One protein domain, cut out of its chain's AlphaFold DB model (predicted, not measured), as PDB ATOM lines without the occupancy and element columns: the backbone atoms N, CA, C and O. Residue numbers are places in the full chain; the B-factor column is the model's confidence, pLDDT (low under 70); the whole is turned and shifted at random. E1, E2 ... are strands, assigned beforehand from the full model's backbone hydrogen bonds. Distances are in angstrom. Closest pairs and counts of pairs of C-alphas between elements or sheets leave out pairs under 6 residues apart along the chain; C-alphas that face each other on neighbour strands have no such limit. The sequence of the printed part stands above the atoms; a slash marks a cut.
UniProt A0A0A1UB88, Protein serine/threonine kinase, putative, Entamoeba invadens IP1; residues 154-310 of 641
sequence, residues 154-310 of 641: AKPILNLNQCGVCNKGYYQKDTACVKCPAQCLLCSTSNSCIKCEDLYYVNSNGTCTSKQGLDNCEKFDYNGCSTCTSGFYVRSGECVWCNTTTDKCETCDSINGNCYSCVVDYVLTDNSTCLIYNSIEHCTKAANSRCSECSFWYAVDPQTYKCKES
ATOM      1  N   ALA A 154      66.846  15.628 -24.292       66.50
ATOM      2  CA  ALA A 154      68.270  15.409 -24.478       66.50
ATOM      3  C   ALA A 154      68.612  13.906 -24.525       66.50
ATOM      4  O   ALA A 154      69.571  13.529 -25.192       66.50
ATOM      5  N   LYS A 155      67.846  13.042 -23.830       67.00
ATOM      6  CA  LYS A 155      68.045  11.576 -23.820       67.00
ATOM      7  C   LYS A 155      66.732  10.781 -23.678       67.00
ATOM      8  O   LYS A 155      66.128  10.832 -22.601       67.00
ATOM      9  N   PRO A 156      66.300  10.025 -24.703       60.31
ATOM     10  CA  PRO A 156      65.154   9.121 -24.591       60.31
ATOM     11  C   PRO A 156      65.485   7.807 -23.871       60.31
ATOM     12  O   PRO A 156      66.639   7.379 -23.829       60.31
ATOM     13  N   ILE A 157      64.452   7.153 -23.335       64.88
ATOM     14  CA  ILE A 157      64.520   5.819 -22.716       64.88
ATOM     15  C   ILE A 157      63.988   4.774 -23.717       64.88
ATOM     16  O   ILE A 157      62.915   4.955 -24.297       64.88
ATOM     17  N   LEU A 158      64.752   3.692 -23.934       51.47
ATOM     18  CA  LEU A 158      64.487   2.657 -24.947       51.47
ATOM     19  C   LEU A 158      63.086   2.017 -24.797       51.47
ATOM     20  O   LEU A 158      62.652   1.716 -23.688       51.47
ATOM     21  N   ASN A 159      62.412   1.762 -25.926       54.44
ATOM     22  CA  ASN A 159      61.134   1.033 -26.071       54.44
ATOM     23  C   ASN A 159      59.872   1.617 -25.399       54.44
ATOM     24  O   ASN A 159      58.822   0.980 -25.467       54.44
ATOM     25  N   LEU A 160      59.919   2.815 -24.802       56.25
ATOM     26  CA  LEU A 160      58.759   3.394 -24.092       56.25
ATOM     27  C   LEU A 160      58.293   4.770 -24.595       56.25
ATOM     28  O   LEU A 160      57.298   5.283 -24.092       56.25
ATOM     29  N   ASN A 161      58.959   5.368 -25.588       55.47
ATOM     30  CA  ASN A 161      58.616   6.700 -26.118       55.47
ATOM     31  C   ASN A 161      58.550   7.800 -25.020       55.47
ATOM     32  O   ASN A 161      57.705   8.694 -25.062       55.47
ATOM     33  N   GLN A 162      59.443   7.730 -24.023       62.00
ATOM     34  CA  GLN A 162      59.534   8.658 -22.884       62.00
ATOM     35  C   GLN A 162      60.902   9.355 -22.813       62.00
ATOM     36  O   GLN A 162      61.923   8.795 -23.228       62.00
ATOM     37  N   CYS A 163      60.929  10.572 -22.254       66.12
ATOM     38  CA  CYS A 163      62.146  11.362 -22.087       66.12
ATOM     39  C   CYS A 163      62.748  11.216 -20.685       66.12
ATOM     40  O   CYS A 163      62.078  11.510 -19.698       66.12
ATOM     41  N   GLY A 164      64.019  10.812 -20.600       65.38
ATOM     42  CA  GLY A 164      64.742  10.694 -19.332       65.38
ATOM     43  C   GLY A 164      65.474  11.968 -18.900       65.38
ATOM     44  O   GLY A 164      65.777  12.117 -17.722       65.38
ATOM     45  N   VAL A 165      65.776  12.891 -19.828       70.31
ATOM     46  CA  VAL A 165      66.494  14.147 -19.528       70.31
ATOM     47  C   VAL A 165      65.988  15.302 -20.401       70.31
ATOM     48  O   VAL A 165      66.071  15.231 -21.626       70.31
ATOM     49  N   CYS A 166      65.520  16.387 -19.772       71.94
ATOM     50  CA  CYS A 166      65.006  17.594 -20.435       71.94
ATOM     51  C   CYS A 166      66.102  18.573 -20.897       71.94
ATOM     52  O   CYS A 166      67.184  18.637 -20.315       71.94
ATOM     53  N   ASN A 167      65.801  19.384 -21.920       75.94
ATOM     54  CA  ASN A 167      66.666  20.483 -22.373       75.94
ATOM     55  C   ASN A 167      66.787  21.622 -21.329       75.94
ATOM     56  O   ASN A 167      65.891  21.833 -20.514       75.94
ATOM     57  N   LYS A 168      67.889  22.394 -21.376       71.94
ATOM     58  CA  LYS A 168      68.179  23.509 -20.444       71.94
ATOM     59  C   LYS A 168      67.040  24.545 -20.395       71.94
ATOM     60  O   LYS A 168      66.474  24.887 -21.430       71.94
ATOM     61  N   GLY A 169      66.739  25.062 -19.200       73.12
ATOM     62  CA  GLY A 169      65.611  25.971 -18.945       73.12
ATOM     63  C   GLY A 169      64.263  25.270 -18.720       73.12
ATOM     64  O   GLY A 169      63.262  25.949 -18.486       73.12
ATOM     65  N   TYR A 170      64.240  23.933 -18.764       76.88
ATOM     66  CA  TYR A 170      63.078  23.100 -18.469       76.88
ATOM     67  C   TYR A 170      63.435  22.024 -17.438       76.88
ATOM     68  O   TYR A 170      64.537  21.480 -17.453       76.88
ATOM     69  N   TYR A 171      62.491  21.693 -16.565       79.38
ATOM     70  CA  TYR A 171      62.579  20.583 -15.622       79.38
ATOM     71  C   TYR A 171      61.512  19.535 -15.948       79.38
ATOM     72  O   TYR A 171      60.498  19.829 -16.585       79.38
ATOM     73  N   GLN A 172      61.756  18.290 -15.554       72.44
ATOM     74  CA  GLN A 172      60.832  17.195 -15.823       72.44
ATOM     75  C   GLN A 172      59.650  17.256 -14.858       72.44
ATOM     76  O   GLN A 172      59.838  17.286 -13.640       72.44
ATOM     77  N   LYS A 173      58.434  17.236 -15.403       73.25
ATOM     78  CA  LYS A 173      57.218  17.003 -14.631       73.25
ATOM     79  C   LYS A 173      56.441  15.872 -15.295       73.25
ATOM     80  O   LYS A 173      55.984  16.002 -16.429       73.25
ATOM     81  N   ASP A 174      56.359  14.750 -14.588       68.38
ATOM     82  CA  ASP A 174      55.775  13.489 -15.046       68.38
ATOM     83  C   ASP A 174      56.439  12.972 -16.337       68.38
ATOM     84  O   ASP A 174      57.551  12.445 -16.300       68.38
ATOM     85  N   THR A 175      55.790  13.153 -17.488       60.50
ATOM     86  CA  THR A 175      56.246  12.655 -18.795       60.50
ATOM     87  C   THR A 175      56.594  13.770 -19.787       60.50
ATOM     88  O   THR A 175      56.858  13.477 -20.954       60.50
ATOM     89  N   ALA A 176      56.610  15.040 -19.355       65.25
ATOM     90  CA  ALA A 176      56.925  16.197 -20.198       65.25
ATOM     91  C   ALA A 176      57.905  17.177 -19.525       65.25
ATOM     92  O   ALA A 176      58.017  17.261 -18.303       65.25
ATOM     93  N   CYS A 177      58.619  17.952 -20.341       76.94
ATOM     94  CA  CYS A 177      59.564  18.971 -19.882       76.94
ATOM     95  C   CYS A 177      58.883  20.349 -19.788       76.94
ATOM     96  O   CYS A 177      58.346  20.835 -20.783       76.94
ATOM     97  N   VAL A 178      58.919  20.992 -18.610       78.81
ATOM     98  CA  VAL A 178      58.205  22.247 -18.269       78.81
ATOM     99  C   VAL A 178      59.185  23.374 -17.901       78.81
ATOM    100  O   VAL A 178      60.211  23.113 -17.291       78.81
ATOM    101  N   LYS A 179      58.900  24.632 -18.271       78.88
ATOM    102  CA  LYS A 179      59.840  25.776 -18.197       78.88
ATOM    103  C   LYS A 179      60.093  26.310 -16.768       78.88
ATOM    104  O   LYS A 179      59.169  26.356 -15.957       78.88
ATOM    105  N   CYS A 180      61.323  26.759 -16.492       82.31
ATOM    106  CA  CYS A 180      61.775  27.355 -15.219       82.31
ATOM    107  C   CYS A 180      61.380  28.842 -15.002       82.31
ATOM    108  O   CYS A 180      61.071  29.528 -15.983       82.31
ATOM    109  N   PRO A 181      61.401  29.353 -13.742       78.44
ATOM    110  CA  PRO A 181      61.149  30.765 -13.404       78.44
ATOM    111  C   PRO A 181      62.173  31.749 -13.996       78.44
ATOM    112  O   PRO A 181      63.245  31.364 -14.458       78.44
ATOM    113  N   ALA A 182      61.820  33.038 -13.997       75.62
ATOM    114  CA  ALA A 182      62.586  34.092 -14.662       75.62
ATOM    115  C   ALA A 182      64.002  34.274 -14.075       75.62
ATOM    116  O   ALA A 182      64.210  34.112 -12.875       75.62
ATOM    117  N   GLN A 183      64.973  34.582 -14.946       79.31
ATOM    118  CA  GLN A 183      66.408  34.726 -14.638       79.31
ATOM    119  C   GLN A 183      67.075  33.480 -14.021       79.31
ATOM    120  O   GLN A 183      68.165  33.561 -13.445       79.31
ATOM    121  N   CYS A 184      66.430  32.316 -14.164       78.44
ATOM    122  CA  CYS A 184      66.892  31.037 -13.652       78.44
ATOM    123  C   CYS A 184      67.183  30.037 -14.780       78.44
ATOM    124  O   CYS A 184      66.307  29.682 -15.570       78.44
ATOM    125  N   LEU A 185      68.415  29.528 -14.817       77.31
ATOM    126  CA  LEU A 185      68.877  28.541 -15.797       77.31
ATOM    127  C   LEU A 185      68.487  27.104 -15.420       77.31
ATOM    128  O   LEU A 185      68.241  26.278 -16.301       77.31
ATOM    129  N   LEU A 186      68.452  26.800 -14.118       75.75
ATOM    130  CA  LEU A 186      68.144  25.479 -13.564       75.75
ATOM    131  C   LEU A 186      67.266  25.628 -12.328       75.75
ATOM    132  O   LEU A 186      67.641  26.308 -11.373       75.75
ATOM    133  N   CYS A 187      66.133  24.941 -12.330       76.31
ATOM    134  CA  CYS A 187      65.169  24.968 -11.245       76.31
ATOM    135  C   CYS A 187      64.716  23.549 -10.895       76.31
ATOM    136  O   CYS A 187      64.688  22.667 -11.754       76.31
ATOM    137  N   SER A 188      64.362  23.333  -9.630       73.69
ATOM    138  CA  SER A 188      63.720  22.091  -9.172       73.69
ATOM    139  C   SER A 188      62.196  22.174  -9.238       73.69
ATOM    140  O   SER A 188      61.513  21.168  -9.395       73.69
ATOM    141  N   THR A 189      61.660  23.387  -9.099       73.56
ATOM    142  CA  THR A 189      60.231  23.702  -9.098       73.56
ATOM    143  C   THR A 189      60.019  25.072  -9.733       73.56
ATOM    144  O   THR A 189      60.975  25.799 -10.006       73.56
ATOM    145  N   SER A 190      58.764  25.480  -9.917       75.06
ATOM    146  CA  SER A 190      58.448  26.800 -10.468       75.06
ATOM    147  C   SER A 190      58.919  27.986  -9.609       75.06
ATOM    148  O   SER A 190      58.936  29.091 -10.136       75.06
ATOM    149  N   ASN A 191      59.309  27.790  -8.338       71.25
ATOM    150  CA  ASN A 191      59.662  28.878  -7.405       71.25
ATOM    151  C   ASN A 191      61.057  28.751  -6.761       71.25
ATOM    152  O   ASN A 191      61.430  29.611  -5.971       71.25
ATOM    153  N   SER A 192      61.825  27.700  -7.056       74.31
ATOM    154  CA  SER A 192      63.147  27.482  -6.453       74.31
ATOM    155  C   SER A 192      64.213  27.442  -7.536       74.31
ATOM    156  O   SER A 192      64.248  26.516  -8.356       74.31
ATOM    157  N   CYS A 193      65.063  28.471  -7.547       77.62
ATOM    158  CA  CYS A 193      66.172  28.550  -8.478       77.62
ATOM    159  C   CYS A 193      67.420  27.901  -7.884       77.62
ATOM    160  O   CYS A 193      67.872  28.271  -6.804       77.62
ATOM    161  N   ILE A 194      67.983  26.943  -8.613       78.75
ATOM    162  CA  ILE A 194      69.259  26.313  -8.263       78.75
ATOM    163  C   ILE A 194      70.409  27.134  -8.852       78.75
ATOM    164  O   ILE A 194      71.476  27.229  -8.251       78.75
ATOM    165  N   LYS A 195      70.207  27.730 -10.036       75.88
ATOM    166  CA  LYS A 195      71.244  28.509 -10.719       75.88
ATOM    167  C   LYS A 195      70.683  29.715 -11.469       75.88
ATOM    168  O   LYS A 195      69.907  29.551 -12.411       75.88
ATOM    169  N   CYS A 196      71.152  30.895 -11.080       75.06
ATOM    170  CA  CYS A 196      70.838  32.180 -11.702       75.06
ATOM    171  C   CYS A 196      71.654  32.444 -12.973       75.06
ATOM    172  O   CYS A 196      72.691  31.817 -13.197       75.06
ATOM    173  N   GLU A 197      71.206  33.414 -13.766       76.69
ATOM    174  CA  GLU A 197      72.004  34.055 -14.821       76.69
ATOM    175  C   GLU A 197      73.246  34.781 -14.257       76.69
ATOM    176  O   GLU A 197      73.291  35.169 -13.088       76.69
ATOM    177  N   ASP A 198      74.268  34.971 -15.096       68.50
ATOM    178  CA  ASP A 198      75.668  35.173 -14.677       68.50
ATOM    179  C   ASP A 198      75.938  36.402 -13.779       68.50
ATOM    180  O   ASP A 198      76.863  36.380 -12.955       68.50
ATOM    181  N   LEU A 199      75.114  37.453 -13.868       65.38
ATOM    182  CA  LEU A 199      75.250  38.683 -13.069       65.38
ATOM    183  C   LEU A 199      74.587  38.615 -11.686       65.38
ATOM    184  O   LEU A 199      74.696  39.564 -10.907       65.38
ATOM    185  N   TYR A 200      73.943  37.493 -11.364       75.62
ATOM    186  CA  TYR A 200      73.235  37.300 -10.109       75.62
ATOM    187  C   TYR A 200      73.753  36.074  -9.346       75.62
ATOM    188  O   TYR A 200      74.378  35.169  -9.904       75.62
ATOM    189  N   TYR A 201      73.524  36.067  -8.042       73.19
ATOM    190  CA  TYR A 201      73.914  35.020  -7.107       73.19
ATOM    191  C   TYR A 201      72.693  34.634  -6.261       73.19
ATOM    192  O   TYR A 201      71.802  35.462  -6.047       73.19
ATOM    193  N   VAL A 202      72.582  33.367  -5.860       72.56
ATOM    194  CA  VAL A 202      71.417  32.887  -5.105       72.56
ATOM    195  C   VAL A 202      71.592  33.340  -3.661       72.56
ATOM    196  O   VAL A 202      72.556  32.971  -3.000       72.56
ATOM    197  N   ASN A 203      70.674  34.163  -3.166       68.56
ATOM    198  CA  ASN A 203      70.679  34.532  -1.754       68.56
ATOM    199  C   ASN A 203      70.126  33.384  -0.889       68.56
ATOM    200  O   ASN A 203      69.575  32.399  -1.385       68.56
ATOM    201  N   SER A 204      70.201  33.536   0.433       67.12
ATOM    202  CA  SER A 204      69.687  32.556   1.400       67.12
ATOM    203  C   SER A 204      68.185  32.235   1.271       67.12
ATOM    204  O   SER A 204      67.744  31.231   1.823       67.12
ATOM    205  N   ASN A 205      67.406  33.024   0.518       65.88
ATOM    206  CA  ASN A 205      65.973  32.822   0.271       65.88
ATOM    207  C   ASN A 205      65.664  32.139  -1.079       65.88
ATOM    208  O   ASN A 205      64.494  32.007  -1.443       65.88
ATOM    209  N   GLY A 206      66.677  31.706  -1.840       68.31
ATOM    210  CA  GLY A 206      66.486  30.961  -3.092       68.31
ATOM    211  C   GLY A 206      66.131  31.819  -4.314       68.31
ATOM    212  O   GLY A 206      65.656  31.280  -5.318       68.31
ATOM    213  N   THR A 207      66.361  33.137  -4.247       72.75
ATOM    214  CA  THR A 207      66.176  34.091  -5.357       72.75
ATOM    215  C   THR A 207      67.494  34.771  -5.750       72.75
ATOM    216  O   THR A 207      68.443  34.837  -4.971       72.75
ATOM    217  N   CYS A 208      67.576  35.265  -6.985       76.31
ATOM    218  CA  CYS A 208      68.804  35.780  -7.600       76.31
ATOM    219  C   CYS A 208      69.052  37.281  -7.289       76.31
ATOM    220  O   CYS A 208      68.182  38.099  -7.578       76.31
ATOM    221  N   THR A 209      70.226  37.658  -6.738       72.12
ATOM    222  CA  THR A 209      70.634  39.037  -6.312       72.12
ATOM    223  C   THR A 209      72.002  39.486  -6.903       72.12
ATOM    224  O   THR A 209      72.782  38.631  -7.295       72.12
ATOM    225  N   SER A 210      72.310  40.796  -7.009       70.31
ATOM    226  CA  SER A 210      73.461  41.379  -7.768       70.31
ATOM    227  C   SER A 210      74.827  41.419  -7.033       70.31
ATOM    228  O   SER A 210      74.867  41.483  -5.810       70.31
ATOM    229  N   LYS A 211      75.949  41.427  -7.785       66.88
ATOM    230  CA  LYS A 211      77.341  41.144  -7.339       66.88
ATOM    231  C   LYS A 211      78.330  42.338  -7.144       66.88
ATOM    232  O   LYS A 211      79.528  42.093  -7.068       66.88
ATOM    233  N   GLN A 212      77.938  43.618  -7.078       63.94
ATOM    234  CA  GLN A 212      78.909  44.742  -6.923       63.94
ATOM    235  C   GLN A 212      79.222  45.111  -5.441       63.94
ATOM    236  O   GLN A 212      78.317  45.605  -4.774       63.94
ATOM    237  N   GLY A 213      80.484  44.944  -4.954       60.06
ATOM    238  CA  GLY A 213      81.010  45.580  -3.707       60.06
ATOM    239  C   GLY A 213      81.891  44.796  -2.680       60.06
ATOM    240  O   GLY A 213      81.698  45.027  -1.493       60.06
ATOM    241  N   LEU A 214      82.836  43.907  -3.049       62.69
ATOM    242  CA  LEU A 214      83.645  43.071  -2.108       62.69
ATOM    243  C   LEU A 214      85.189  43.246  -2.284       62.69
ATOM    244  O   LEU A 214      85.676  43.031  -3.393       62.69
ATOM    245  N   ASP A 215      85.958  43.554  -1.217       63.62
ATOM    246  CA  ASP A 215      87.430  43.812  -1.233       63.62
ATOM    247  C   ASP A 215      88.317  42.590  -0.854       63.62
ATOM    248  O   ASP A 215      87.913  41.728  -0.076       63.62
ATOM    249  N   ASN A 216      89.561  42.532  -1.375       65.56
ATOM    250  CA  ASN A 216      90.577  41.455  -1.201       65.56
ATOM    251  C   ASN A 216      90.144  40.037  -1.627       65.56
ATOM    252  O   ASN A 216      90.755  39.031  -1.254       65.56
ATOM    253  N   CYS A 217      89.113  39.979  -2.461       68.19
ATOM    254  CA  CYS A 217      88.609  38.775  -3.085       68.19
ATOM    255  C   CYS A 217      89.186  38.607  -4.497       68.19
ATOM    256  O   CYS A 217      89.046  39.495  -5.336       68.19
ATOM    257  N   GLU A 218      89.803  37.462  -4.776       68.56
ATOM    258  CA  GLU A 218      90.352  37.146  -6.101       68.56
ATOM    259  C   GLU A 218      89.288  36.583  -7.051       68.56
ATOM    260  O   GLU A 218      89.331  36.839  -8.257       68.56
ATOM    261  N   LYS A 219      88.328  35.802  -6.528       65.44
ATOM    262  CA  LYS A 219      87.240  35.209  -7.323       65.44
ATOM    263  C   LYS A 219      85.938  35.166  -6.542       65.44
ATOM    264  O   LYS A 219      85.923  34.943  -5.336       65.44
ATOM    265  N   PHE A 220      84.842  35.315  -7.276       63.22
ATOM    266  CA  PHE A 220      83.474  35.307  -6.763       63.22
ATOM    267  C   PHE A 220      82.709  34.090  -7.282       63.22
ATOM    268  O   PHE A 220      82.985  33.601  -8.383       63.22
ATOM    269  N   ASP A 221      81.721  33.625  -6.525       60.59
ATOM    270  CA  ASP A 221      80.794  32.573  -6.945       60.59
ATOM    271  C   ASP A 221      79.318  32.992  -6.794       60.59
ATOM    272  O   ASP A 221      78.974  34.176  -6.788       60.59
ATOM    273  N   TYR A 222      78.415  32.010  -6.787       59.19
ATOM    274  CA  TYR A 222      76.972  32.216  -6.691       59.19
ATOM    275  C   TYR A 222      76.474  32.466  -5.255       59.19
ATOM    276  O   TYR A 222      75.264  32.622  -5.096       59.19
ATOM    277  N   ASN A 223      77.368  32.557  -4.262       59.53
ATOM    278  CA  ASN A 223      77.063  32.850  -2.858       59.53
ATOM    279  C   ASN A 223      77.873  34.033  -2.271       59.53
ATOM    280  O   ASN A 223      77.562  34.464  -1.163       59.53
ATOM    281  N   GLY A 224      78.890  34.564  -2.962       68.62
ATOM    282  CA  GLY A 224      79.704  35.697  -2.488       68.62
ATOM    283  C   GLY A 224      81.158  35.632  -2.972       68.62
ATOM    284  O   GLY A 224      81.414  35.211  -4.102       68.62
ATOM    285  N   CYS A 225      82.121  36.053  -2.137       70.25
ATOM    286  CA  CYS A 225      83.545  35.809  -2.397       70.25
ATOM    287  C   CYS A 225      83.886  34.328  -2.190       70.25
ATOM    288  O   CYS A 225      83.586  33.769  -1.133       70.25
ATOM    289  N   SER A 226      84.531  33.706  -3.177       68.50
ATOM    290  CA  SER A 226      84.874  32.281  -3.159       68.50
ATOM    291  C   SER A 226      86.356  32.008  -2.917       68.50
ATOM    292  O   SER A 226      86.686  30.965  -2.357       68.50
ATOM    293  N   THR A 227      87.255  32.933  -3.272       70.62
ATOM    294  CA  THR A 227      88.692  32.803  -2.975       70.62
ATOM    295  C   THR A 227      89.351  34.133  -2.633       70.62
ATOM    296  O   THR A 227      89.138  35.132  -3.320       70.62
ATOM    297  N   CYS A 228      90.220  34.100  -1.624       68.75
ATOM    298  CA  CYS A 228      91.070  35.210  -1.192       68.75
ATOM    299  C   CYS A 228      92.470  35.112  -1.803       68.75
ATOM    300  O   CYS A 228      92.882  34.040  -2.245       68.75
ATOM    301  N   THR A 229      93.212  36.217  -1.778       74.62
ATOM    302  CA  THR A 229      94.640  36.244  -2.124       74.62
ATOM    303  C   THR A 229      95.478  35.378  -1.167       74.62
ATOM    304  O   THR A 229      95.099  35.134  -0.019       74.62
ATOM    305  N   SER A 230      96.631  34.890  -1.644       61.84
ATOM    306  CA  SER A 230      97.495  33.959  -0.894       61.84
ATOM    307  C   SER A 230      97.921  34.508   0.479       61.84
ATOM    308  O   SER A 230      98.258  35.685   0.618       61.84
ATOM    309  N   GLY A 231      97.884  33.648   1.502       63.75
ATOM    310  CA  GLY A 231      98.049  34.015   2.914       63.75
ATOM    311  C   GLY A 231      96.745  34.356   3.650       63.75
ATOM    312  O   GLY A 231      96.786  34.527   4.868       63.75
ATOM    313  N   PHE A 232      95.597  34.415   2.961       67.94
ATOM    314  CA  PHE A 232      94.267  34.661   3.537       67.94
ATOM    315  C   PHE A 232      93.268  33.539   3.173       67.94
ATOM    316  O   PHE A 232      93.404  32.882   2.145       67.94
ATOM    317  N   TYR A 233      92.236  33.323   3.993       67.25
ATOM    318  CA  TYR A 233      91.161  32.344   3.808       67.25
ATOM    319  C   TYR A 233      89.768  32.992   3.912       67.25
ATOM    320  O   TYR A 233      89.595  34.025   4.558       67.25
ATOM    321  N   VAL A 234      88.763  32.372   3.279       65.25
ATOM    322  CA  VAL A 234      87.373  32.868   3.245       65.25
ATOM    323  C   VAL A 234      86.611  32.459   4.507       65.25
ATOM    324  O   VAL A 234      86.572  31.281   4.866       65.25
ATOM    325  N   ARG A 235      85.912  33.408   5.131       67.88
ATOM    326  CA  ARG A 235      84.938  33.168   6.196       67.88
ATOM    327  C   ARG A 235      83.669  33.979   5.925       67.88
ATOM    328  O   ARG A 235      83.715  35.197   5.850       67.88
ATOM    329  N   SER A 236      82.536  33.290   5.772       60.91
ATOM    330  CA  SER A 236      81.209  33.894   5.535       60.91
ATOM    331  C   SER A 236      81.122  34.842   4.324       60.91
ATOM    332  O   SER A 236      80.375  35.812   4.359       60.91
ATOM    333  N   GLY A 237      81.862  34.550   3.249       66.25
ATOM    334  CA  GLY A 237      81.869  35.361   2.026       66.25
ATOM    335  C   GLY A 237      82.851  36.543   2.031       66.25
ATOM    336  O   GLY A 237      82.784  37.350   1.107       66.25
ATOM    337  N   GLU A 238      83.764  36.621   3.015       64.44
ATOM    338  CA  GLU A 238      84.812  37.655   3.184       64.44
ATOM    339  C   GLU A 238      86.191  37.035   3.555       64.44
ATOM    340  O   GLU A 238      86.244  35.861   3.912       64.44
ATOM    341  N   CYS A 239      87.315  37.773   3.487       72.38
ATOM    342  CA  CYS A 239      88.704  37.237   3.550       72.38
ATOM    343  C   CYS A 239      89.534  37.590   4.823       72.38
ATOM    344  O   CYS A 239      89.550  38.754   5.220       72.38
ATOM    345  N   VAL A 240      90.279  36.627   5.428       68.75
ATOM    346  CA  VAL A 240      91.018  36.723   6.737       68.75
ATOM    347  C   VAL A 240      92.412  36.010   6.741       68.75
ATOM    348  O   VAL A 240      92.545  34.998   6.084       68.75
ATOM    349  N   TRP A 241      93.461  36.470   7.462       68.25
ATOM    350  CA  TRP A 241      94.889  36.004   7.368       68.25
ATOM    351  C   TRP A 241      95.286  34.703   8.146       68.25
ATOM    352  O   TRP A 241      94.718  34.426   9.203       68.25
ATOM    353  N   CYS A 242      96.294  33.943   7.660       64.19
ATOM    354  CA  CYS A 242      96.841  32.662   8.194       64.19
ATOM    355  C   CYS A 242      97.944  32.808   9.299       64.19
ATOM    356  O   CYS A 242      98.757  33.716   9.239       64.19
ATOM    357  N   ASN A 243      97.997  31.902  10.295       64.31
ATOM    358  CA  ASN A 243      98.675  31.958  11.632       64.31
ATOM    359  C   ASN A 243     100.236  32.162  11.690       64.31
ATOM    360  O   ASN A 243     100.943  31.947  10.714       64.31
ATOM    361  N   THR A 244     100.799  32.537  12.860       57.97
ATOM    362  CA  THR A 244     102.105  33.221  13.091       57.97
ATOM    363  C   THR A 244     103.370  32.372  13.364       57.97
ATOM    364  O   THR A 244     104.422  32.956  13.628       57.97
ATOM    365  N   THR A 245     103.339  31.032  13.331       54.25
ATOM    366  CA  THR A 245     104.472  30.184  13.811       54.25
ATOM    367  C   THR A 245     105.202  29.327  12.767       54.25
ATOM    368  O   THR A 245     106.222  28.726  13.096       54.25
ATOM    369  N   THR A 246     104.777  29.312  11.503       58.41
ATOM    370  CA  THR A 246     105.495  28.634  10.404       58.41
ATOM    371  C   THR A 246     105.804  29.616   9.285       58.41
ATOM    372  O   THR A 246     104.911  30.021   8.543       58.41
ATOM    373  N   ASP A 247     107.075  29.978   9.138       61.62
ATOM    374  CA  ASP A 247     107.551  30.713   7.971       61.62
ATOM    375  C   ASP A 247     107.694  29.696   6.821       61.62
ATOM    376  O   ASP A 247     108.380  28.694   7.002       61.62
ATOM    377  N   LYS A 248     107.032  29.929   5.675       69.81
ATOM    378  CA  LYS A 248     106.949  29.065   4.459       69.81
ATOM    379  C   LYS A 248     105.711  28.154   4.288       69.81
ATOM    380  O   LYS A 248     105.760  27.192   3.518       69.81
ATOM    381  N   CYS A 249     104.588  28.506   4.921       67.56
ATOM    382  CA  CYS A 249     103.271  27.935   4.616       67.56
ATOM    383  C   CYS A 249     102.567  28.669   3.459       67.56
ATOM    384  O   CYS A 249     102.528  29.898   3.448       67.56
ATOM    385  N   GLU A 250     101.991  27.929   2.512       70.25
ATOM    386  CA  GLU A 250     101.272  28.460   1.348       70.25
ATOM    387  C   GLU A 250      99.743  28.476   1.548       70.25
ATOM    388  O   GLU A 250      99.099  29.468   1.211       70.25
ATOM    389  N   THR A 251      99.145  27.435   2.141       67.44
ATOM    390  CA  THR A 251      97.704  27.403   2.470       67.44
ATOM    391  C   THR A 251      97.455  26.887   3.883       67.44
ATOM    392  O   THR A 251      98.179  26.012   4.363       67.44
ATOM    393  N   CYS A 252      96.431  27.418   4.560       67.69
ATOM    394  CA  CYS A 252      96.132  27.088   5.951       67.69
ATOM    395  C   CYS A 252      94.638  26.844   6.228       67.69
ATOM    396  O   CYS A 252      93.766  27.237   5.452       67.69
ATOM    397  N   ASP A 253      94.356  26.210   7.364       67.81
ATOM    398  CA  ASP A 253      93.011  25.949   7.867       67.81
ATOM    399  C   ASP A 253      92.237  27.206   8.261       67.81
ATOM    400  O   ASP A 253      92.749  28.074   8.967       67.81
ATOM    401  N   SER A 254      90.957  27.239   7.893       61.66
ATOM    402  CA  SER A 254      90.054  28.366   8.139       61.66
ATOM    403  C   SER A 254      89.555  28.469   9.585       61.66
ATOM    404  O   SER A 254      88.851  29.418   9.932       61.66
ATOM    405  N   ILE A 255      89.898  27.501  10.440       60.31
ATOM    406  CA  ILE A 255      89.480  27.463  11.845       60.31
ATOM    407  C   ILE A 255      90.658  27.802  12.765       60.31
ATOM    408  O   ILE A 255      90.523  28.686  13.610       60.31
ATOM    409  N   ASN A 256      91.813  27.147  12.580       61.53
ATOM    410  CA  ASN A 256      92.974  27.279  13.481       61.53
ATOM    411  C   ASN A 256      94.252  27.827  12.812       61.53
ATOM    412  O   ASN A 256      95.265  28.041  13.484       61.53
ATOM    413  N   GLY A 257      94.234  28.043  11.493       64.69
ATOM    414  CA  GLY A 257      95.390  28.511  10.728       64.69
ATOM    415  C   GLY A 257      96.543  27.506  10.619       64.69
ATOM    416  O   GLY A 257      97.683  27.912  10.413       64.69
ATOM    417  N   ASN A 258      96.262  26.206  10.758       68.31
ATOM    418  CA  ASN A 258      97.241  25.129  10.578       68.31
ATOM    419  C   ASN A 258      97.636  24.979   9.107       68.31
ATOM    420  O   ASN A 258      96.770  25.036   8.239       68.31
ATOM    421  N   CYS A 259      98.919  24.754   8.830       68.50
ATOM    422  CA  CYS A 259      99.423  24.665   7.466       68.50
ATOM    423  C   CYS A 259      99.036  23.353   6.764       68.50
ATOM    424  O   CYS A 259      99.294  22.275   7.299       68.50
ATOM    425  N   TYR A 260      98.478  23.444   5.555       72.12
ATOM    426  CA  TYR A 260      98.139  22.298   4.697       72.12
ATOM    427  C   TYR A 260      99.026  22.174   3.459       72.12
ATOM    428  O   TYR A 260      99.085  21.099   2.862       72.12
ATOM    429  N   SER A 261      99.718  23.241   3.065       73.00
ATOM    430  CA  SER A 261     100.700  23.170   1.989       73.00
ATOM    431  C   SER A 261     101.909  24.052   2.262       73.00
ATOM    432  O   SER A 261     101.804  25.173   2.750       73.00
ATOM    433  N   CYS A 262     103.070  23.512   1.938       76.56
ATOM    434  CA  CYS A 262     104.376  24.140   1.986       76.56
ATOM    435  C   CYS A 262     104.773  24.645   0.601       76.56
ATOM    436  O   CYS A 262     104.446  24.008  -0.404       76.56
ATOM    437  N   VAL A 263     105.561  25.719   0.569       75.94
ATOM    438  CA  VAL A 263     106.212  26.205  -0.657       75.94
ATOM    439  C   VAL A 263     107.123  25.139  -1.294       75.94
ATOM    440  O   VAL A 263     107.491  24.145  -0.663       75.94
ATOM    441  N   VAL A 264     107.501  25.363  -2.556       74.19
ATOM    442  CA  VAL A 264     108.345  24.471  -3.375       74.19
ATOM    443  C   VAL A 264     109.595  23.992  -2.617       74.19
ATOM    444  O   VAL A 264     110.195  24.762  -1.873       74.19
ATOM    445  N   ASP A 265     109.974  22.722  -2.821       77.62
ATOM    446  CA  ASP A 265     111.084  21.988  -2.180       77.62
ATOM    447  C   ASP A 265     110.883  21.557  -0.714       77.62
ATOM    448  O   ASP A 265     111.743  20.873  -0.144       77.62
ATOM    449  N   TYR A 266     109.733  21.866  -0.113       78.44
ATOM    450  CA  TYR A 266     109.387  21.418   1.237       78.44
ATOM    451  C   TYR A 266     108.268  20.375   1.216       78.44
ATOM    452  O   TYR A 266     107.397  20.379   0.352       78.44
ATOM    453  N   VAL A 267     108.294  19.478   2.196       78.94
ATOM    454  CA  VAL A 267     107.343  18.400   2.431       78.94
ATOM    455  C   VAL A 267     106.670  18.615   3.779       78.94
ATOM    456  O   VAL A 267     107.334  18.872   4.786       78.94
ATOM    457  N   LEU A 268     105.341  18.537   3.787       77.88
ATOM    458  CA  LEU A 268     104.524  18.678   4.981       77.88
ATOM    459  C   LEU A 268     104.649  17.412   5.828       77.88
ATOM    460  O   LEU A 268     104.423  16.302   5.345       77.88
ATOM    461  N   THR A 269     105.012  17.583   7.091       73.00
ATOM    462  CA  THR A 269     105.042  16.492   8.065       73.00
ATOM    463  C   THR A 269     103.687  16.325   8.743       73.00
ATOM    464  O   THR A 269     102.871  17.246   8.766       73.00
ATOM    465  N   ASP A 270     103.482  15.172   9.379       70.75
ATOM    466  CA  ASP A 270     102.262  14.856  10.137       70.75
ATOM    467  C   ASP A 270     101.957  15.872  11.264       70.75
ATOM    468  O   ASP A 270     100.827  15.958  11.732       70.75
ATOM    469  N   ASN A 271     102.947  16.682  11.668       68.31
ATOM    470  CA  ASN A 271     102.820  17.729  12.686       68.31
ATOM    471  C   ASN A 271     102.519  19.125  12.100       68.31
ATOM    472  O   ASN A 271     102.730  20.130  12.782       68.31
ATOM    473  N   SER A 272     102.067  19.212  10.845       69.50
ATOM    474  CA  SER A 272     101.742  20.469  10.148       69.50
ATOM    475  C   SER A 272     102.926  21.438  10.003       69.50
ATOM    476  O   SER A 272     102.743  22.655   9.947       69.50
ATOM    477  N   THR A 273     104.152  20.905   9.933       73.38
ATOM    478  CA  THR A 273     105.385  21.674   9.685       73.38
ATOM    479  C   THR A 273     106.032  21.279   8.361       73.38
ATOM    480  O   THR A 273     105.943  20.130   7.931       73.38
ATOM    481  N   CYS A 274     106.699  22.234   7.718       76.69
ATOM    482  CA  CYS A 274     107.326  22.069   6.411       76.69
ATOM    483  C   CYS A 274     108.826  21.763   6.547       76.69
ATOM    484  O   CYS A 274     109.576  22.606   7.040       76.69
ATOM    485  N   LEU A 275     109.274  20.584   6.096       78.69
ATOM    486  CA  LEU A 275     110.688  20.168   6.081       78.69
ATOM    487  C   LEU A 275     111.227  20.063   4.652       78.69
ATOM    488  O   LEU A 275     110.501  19.686   3.747       78.69
ATOM    489  N   ILE A 276     112.505  20.353   4.428       79.00
ATOM    490  CA  ILE A 276     113.113  20.288   3.089       79.00
ATOM    491  C   ILE A 276     113.230  18.835   2.577       79.00
ATOM    492  O   ILE A 276     113.548  17.927   3.346       79.00
ATOM    493  N   TYR A 277     112.994  18.595   1.282       78.38
ATOM    494  CA  TYR A 277     112.853  17.239   0.712       78.38
ATOM    495  C   TYR A 277     114.047  16.301   0.937       78.38
ATOM    496  O   TYR A 277     113.856  15.102   1.120       78.38
ATOM    497  N   ASN A 278     115.275  16.829   0.962       76.56
ATOM    498  CA  ASN A 278     116.490  16.024   1.126       76.56
ATOM    499  C   ASN A 278     116.640  15.418   2.535       76.56
ATOM    500  O   ASN A 278     117.505  14.574   2.751       76.56
ATOM    501  N   SER A 279     115.806  15.848   3.485       79.19
ATOM    502  CA  SER A 279     115.721  15.257   4.821       79.19
ATOM    503  C   SER A 279     114.864  13.985   4.855       79.19
ATOM    504  O   SER A 279     114.850  13.288   5.869       79.19
ATOM    505  N   ILE A 280     114.175  13.657   3.754       76.25
ATOM    506  CA  ILE A 280     113.386  12.434   3.594       76.25
ATOM    507  C   ILE A 280     114.227  11.391   2.857       76.25
ATOM    508  O   ILE A 280     114.716  11.626   1.754       76.25
ATOM    509  N   GLU A 281     114.377  10.219   3.471       77.94
ATOM    510  CA  GLU A 281     115.205   9.128   2.959       77.94
ATOM    511  C   GLU A 281     114.775   8.714   1.540       77.94
ATOM    512  O   GLU A 281     113.590   8.517   1.259       77.94
ATOM    513  N   HIS A 282     115.751   8.627   0.632       81.31
ATOM    514  CA  HIS A 282     115.570   8.319  -0.792       81.31
ATOM    515  C   HIS A 282     114.722   9.312  -1.609       81.31
ATOM    516  O   HIS A 282     114.494   9.053  -2.793       81.31
ATOM    517  N   CYS A 283     114.311  10.455  -1.045       82.56
ATOM    518  CA  CYS A 283     113.591  11.499  -1.772       82.56
ATOM    519  C   CYS A 283     114.550  12.435  -2.519       82.56
ATOM    520  O   CYS A 283     115.404  13.083  -1.914       82.56
ATOM    521  N   THR A 284     114.401  12.543  -3.839       84.62
ATOM    522  CA  THR A 284     115.290  13.356  -4.688       84.62
ATOM    523  C   THR A 284     114.659  14.660  -5.156       84.62
ATOM    524  O   THR A 284     115.393  15.557  -5.562       84.62
ATOM    525  N   LYS A 285     113.326  14.781  -5.098       82.38
ATOM    526  CA  LYS A 285     112.580  16.029  -5.333       82.38
ATOM    527  C   LYS A 285     111.265  16.030  -4.559       82.38
ATOM    528  O   LYS A 285     110.667  14.969  -4.373       82.38
ATOM    529  N   ALA A 286     110.783  17.217  -4.189       80.44
ATOM    530  CA  ALA A 286     109.440  17.406  -3.651       80.44
ATOM    531  C   ALA A 286     108.582  18.314  -4.530       80.44
ATOM    532  O   ALA A 286     109.052  19.309  -5.079       80.44
ATOM    533  N   ALA A 287     107.296  17.989  -4.596       76.94
ATOM    534  CA  ALA A 287     106.263  18.807  -5.211       76.94
ATOM    535  C   ALA A 287     104.958  18.633  -4.428       76.94
ATOM    536  O   ALA A 287     104.702  17.566  -3.870       76.94
ATOM    537  N   ASN A 288     104.118  19.672  -4.390       74.25
ATOM    538  CA  ASN A 288     102.834  19.661  -3.671       74.25
ATOM    539  C   ASN A 288     102.971  19.239  -2.202       74.25
ATOM    540  O   ASN A 288     102.188  18.437  -1.691       74.25
ATOM    541  N   SER A 289     104.015  19.740  -1.540       77.81
ATOM    542  CA  SER A 289     104.269  19.461  -0.125       77.81
ATOM    543  C   SER A 289     104.510  17.980   0.193       77.81
ATOM    544  O   SER A 289     104.300  17.556   1.328       77.81
ATOM    545  N   ARG A 290     104.940  17.182  -0.795       81.25
ATOM    546  CA  ARG A 290     105.173  15.728  -0.719       81.25
ATOM    547  C   ARG A 290     106.413  15.340  -1.519       81.25
ATOM    548  O   ARG A 290     106.819  16.071  -2.421       81.25
ATOM    549  N   CYS A 291     107.006  14.185  -1.220       81.00
ATOM    550  CA  CYS A 291     108.063  13.656  -2.075       81.00
ATOM    551  C   CYS A 291     107.482  13.268  -3.443       81.00
ATOM    552  O   CYS A 291     106.498  12.529  -3.508       81.00
ATOM    553  N   SER A 292     108.069  13.774  -4.528       81.94
ATOM    554  CA  SER A 292     107.574  13.571  -5.895       81.94
ATOM    555  C   SER A 292     108.450  12.634  -6.719       81.94
ATOM    556  O   SER A 292     107.952  11.977  -7.627       81.94
ATOM    557  N   GLU A 293     109.744  12.557  -6.411       82.06
ATOM    558  CA  GLU A 293     110.674  11.637  -7.065       82.06
ATOM    559  C   GLU A 293     111.551  10.942  -6.030       82.06
ATOM    560  O   GLU A 293     112.023  11.562  -5.075       82.06
ATOM    561  N   CYS A 294     111.783   9.655  -6.264       82.12
ATOM    562  CA  CYS A 294     112.613   8.803  -5.433       82.12
ATOM    563  C   CYS A 294     113.858   8.354  -6.197       82.12
ATOM    564  O   CYS A 294     113.856   8.266  -7.427       82.12
ATOM    565  N   SER A 295     114.917   8.018  -5.466       82.38
ATOM    566  CA  SER A 295     116.123   7.435  -6.051       82.38
ATOM    567  C   SER A 295     115.851   6.082  -6.732       82.38
ATOM    568  O   SER A 295     114.897   5.380  -6.402       82.38
ATOM    569  N   PHE A 296     116.723   5.701  -7.668       72.31
ATOM    570  CA  PHE A 296     116.652   4.453  -8.440       72.31
ATOM    571  C   PHE A 296     116.370   3.220  -7.547       72.31
ATOM    572  O   PHE A 296     117.044   3.058  -6.534       72.31
ATOM    573  N   TRP A 297     115.397   2.377  -7.943       76.06
ATOM    574  CA  TRP A 297     114.767   1.250  -7.200       76.06
ATOM    575  C   TRP A 297     113.623   1.577  -6.231       76.06
ATOM    576  O   TRP A 297     113.019   0.659  -5.673       76.06
ATOM    577  N   TYR A 298     113.261   2.849  -6.076       81.31
ATOM    578  CA  TYR A 298     112.183   3.264  -5.185       81.31
ATOM    579  C   TYR A 298     111.117   4.043  -5.955       81.31
ATOM    580  O   TYR A 298     111.416   4.794  -6.881       81.31
ATOM    581  N   ALA A 299     109.861   3.867  -5.563       79.94
ATOM    582  CA  ALA A 299     108.731   4.647  -6.045       79.94
ATOM    583  C   ALA A 299     108.037   5.325  -4.861       79.94
ATOM    584  O   ALA A 299     108.107   4.847  -3.727       79.94
ATOM    585  N   VAL A 300     107.368   6.446  -5.120       79.75
ATOM    586  CA  VAL A 300     106.589   7.149  -4.096       79.75
ATOM    587  C   VAL A 300     105.425   6.255  -3.670       79.75
ATOM    588  O   VAL A 300     104.612   5.843  -4.499       79.75
ATOM    589  N   ASP A 301     105.345   5.952  -2.377       77.12
ATOM    590  CA  ASP A 301     104.223   5.232  -1.791       77.12
ATOM    591  C   ASP A 301     102.965   6.126  -1.851       77.12
ATOM    592  O   ASP A 301     102.990   7.252  -1.343       77.12
ATOM    593  N   PRO A 302     101.852   5.657  -2.444       71.00
ATOM    594  CA  PRO A 302     100.657   6.476  -2.635       71.00
ATOM    595  C   PRO A 302      99.980   6.931  -1.337       71.00
ATOM    596  O   PRO A 302      99.176   7.862  -1.383       71.00
ATOM    597  N   GLN A 303     100.239   6.258  -0.210       70.81
ATOM    598  CA  GLN A 303      99.597   6.553   1.074       70.81
ATOM    599  C   GLN A 303     100.474   7.414   1.976       70.81
ATOM    600  O   GLN A 303      99.976   8.345   2.604       70.81
ATOM    601  N   THR A 304     101.768   7.106   2.052       71.50
ATOM    602  CA  THR A 304     102.684   7.792   2.981       71.50
ATOM    603  C   THR A 304     103.496   8.897   2.319       71.50
ATOM    604  O   THR A 304     104.122   9.689   3.020       71.50
ATOM    605  N   TYR A 305     103.502   8.960   0.982       70.31
ATOM    606  CA  TYR A 305     104.286   9.910   0.187       70.31
ATOM    607  C   TYR A 305     105.783   9.904   0.524       70.31
ATOM    608  O   TYR A 305     106.490  10.894   0.328       70.31
ATOM    609  N   LYS A 306     106.254   8.755   1.021       75.88
ATOM    610  CA  LYS A 306     107.655   8.394   1.230       75.88
ATOM    611  C   LYS A 306     108.068   7.378   0.172       75.88
ATOM    612  O   LYS A 306     107.228   6.720  -0.436       75.88
ATOM    613  N   CYS A 307     109.363   7.248  -0.057       79.38
ATOM    614  CA  CYS A 307     109.895   6.332  -1.054       79.38
ATOM    615  C   CYS A 307     109.900   4.888  -0.534       79.38
ATOM    616  O   CYS A 307     110.449   4.620   0.533       79.38
ATOM    617  N   LYS A 308     109.305   3.958  -1.290       82.25
ATOM    618  CA  LYS A 308     109.286   2.516  -1.000       82.25
ATOM    619  C   LYS A 308     109.843   1.725  -2.183       82.25
ATOM    620  O   LYS A 308     109.703   2.143  -3.329       82.25
ATOM    621  N   GLU A 309     110.478   0.591  -1.905       79.12
ATOM    622  CA  GLU A 309     111.050  -0.295  -2.925       79.12
ATOM    623  C   GLU A 309     110.019  -0.678  -4.001       79.12
ATOM    624  O   GLU A 309     108.886  -1.060  -3.691       79.12
ATOM    625  N   SER A 310     110.414  -0.580  -5.274       76.06
ATOM    626  CA  SER A 310     109.566  -0.912  -6.420       76.06
ATOM    627  C   SER A 310     110.373  -1.559  -7.546       76.06
ATOM    628  O   SER A 310     111.458  -1.104  -7.911       76.06
TER     629      SER A 310
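Overview. This is residues 154 to 310 of the 641 residues of the protein "Protein serine/threonine kinase, putative" of Entamoeba invadens IP1 (UniProt A0A0A1UB88). The model is an open horseshoe, a U made of small two-stranded hairpins strung one after another, with an empty middle. E1 to E8 form one arm, E9 to E12 the base, E13 and E14 the turn into the other arm, and E15 to E20 that other arm. The printed part has 157 residues with no named helix and twenty named strands, E1 to E20 in order along the chain, in ten separate antiparallel sheets of two strands each, class all strand. It is extended, with a radius of gyration of the C-alphas of 24.2 A, and its outline is flat, spanning 63 by 49 by 20 A.

Along the chain. E5, the longest strand by residues, covers residues 184 to 189, 10.9 A from first to last C-alpha, with C-alpha 184 at (66.892, 31.037, -13.652); its neighbour E6 is residues 192 to 196, 10.4 A. Before them come E1, residues 154 to 157, 10.4 A, beginning at C-alpha 154 (68.270, 15.409, -24.478); E2, 162 to 166, 10.8 A; E3, 170 to 173; and E4, 176 to 179. After them come E7, 200 to 202; E8, 208 to 210; E9, 217 to 220; E10, 225 to 228; E11, 232 to 235; E12, 238 to 241, 11.0 A; E13, 249 to 252; E14, 259 to 262; E15, 266 to 268; and E16, 274 to 276. E17 is residues 283 to 287, 10.9 A; E18, 290 to 294, 11.2 A; E19, 298 to 300; and E20, 307 to 309, ending at C-alpha 309 (111.050, -0.295, -2.925).

Arrangement. The hairpin of E5 and E6 is antiparallel at 162 degrees between directions, with N 185 and O 195 2.8 A apart, within hydrogen-bond range. E3 and E5 have 6 pairs of C-alphas within 8 A, the closest those of Tyr 171 and Cys 187, 6.7 A apart, and E4 and E5 are near each other. E3 and E4 are a hairpin at 136 degrees, with N 171 and O 178 at 2.8 A. The hairpin of E1 and E2 has N 154 and O 165 at 2.8 A; the closest C-alphas of E2 and E4 are those of Cys 166 and Cys 177, 5.6 A. On from E6, the closest C-alphas of E6 and E8 are those of Cys 196 and Cys 208, 5.8 A, and in the hairpin of E7 and E8 N 201 and O 209 are 2.8 A apart. E8 and E9 are apart. In the hairpin of E9 and E10, N 218 and O 227 are at 2.8 A; E10 and E11 come closest at the C-alphas of Cys 228 and Val 234, 6.2 A. E11 and E12 are a hairpin, with N 233 and O 240 at 2.7 A. E12 and E13 are apart. The hairpin of E13 and E14 has N 250 and O 261 at 2.8 A, and that of E15 and E16 has N 267 and O 275 at 2.7 A; the closest C-alphas of E14 and E16 are those of Cys 262 and Cys 274, 5.7 A. E16 and E17 are apart, only just, at 8.2 A, while the C-alphas of Val 267 in E15 and Arg 290 in E18 are 4.7 A apart, the closest of those strands. In the hairpin of E17 and E18, N 284 and O 293 are at 2.9 A; in that of E19 and E20, N 299 and O 308 are at 2.8 A. The closest C-alphas of E18 and E20 are those of Cys 294 and Cys 307, 5.7 A.

Size, cuts and confidence. The two C-alphas farthest apart are those of Asn 159 and Thr 245, 65.7 A; the first and last printed C-alphas are 47.9 A apart. The printed part has no cut and no long link; E8 to E9 and E12 to E13, for instance, are short but not tight. The mean pLDDT of the printed part is 71.3, and 66 residues are under 70, among them residues 154 to 164, 211 to 224, 230 to 238, 240 to 249 and 251 to 259.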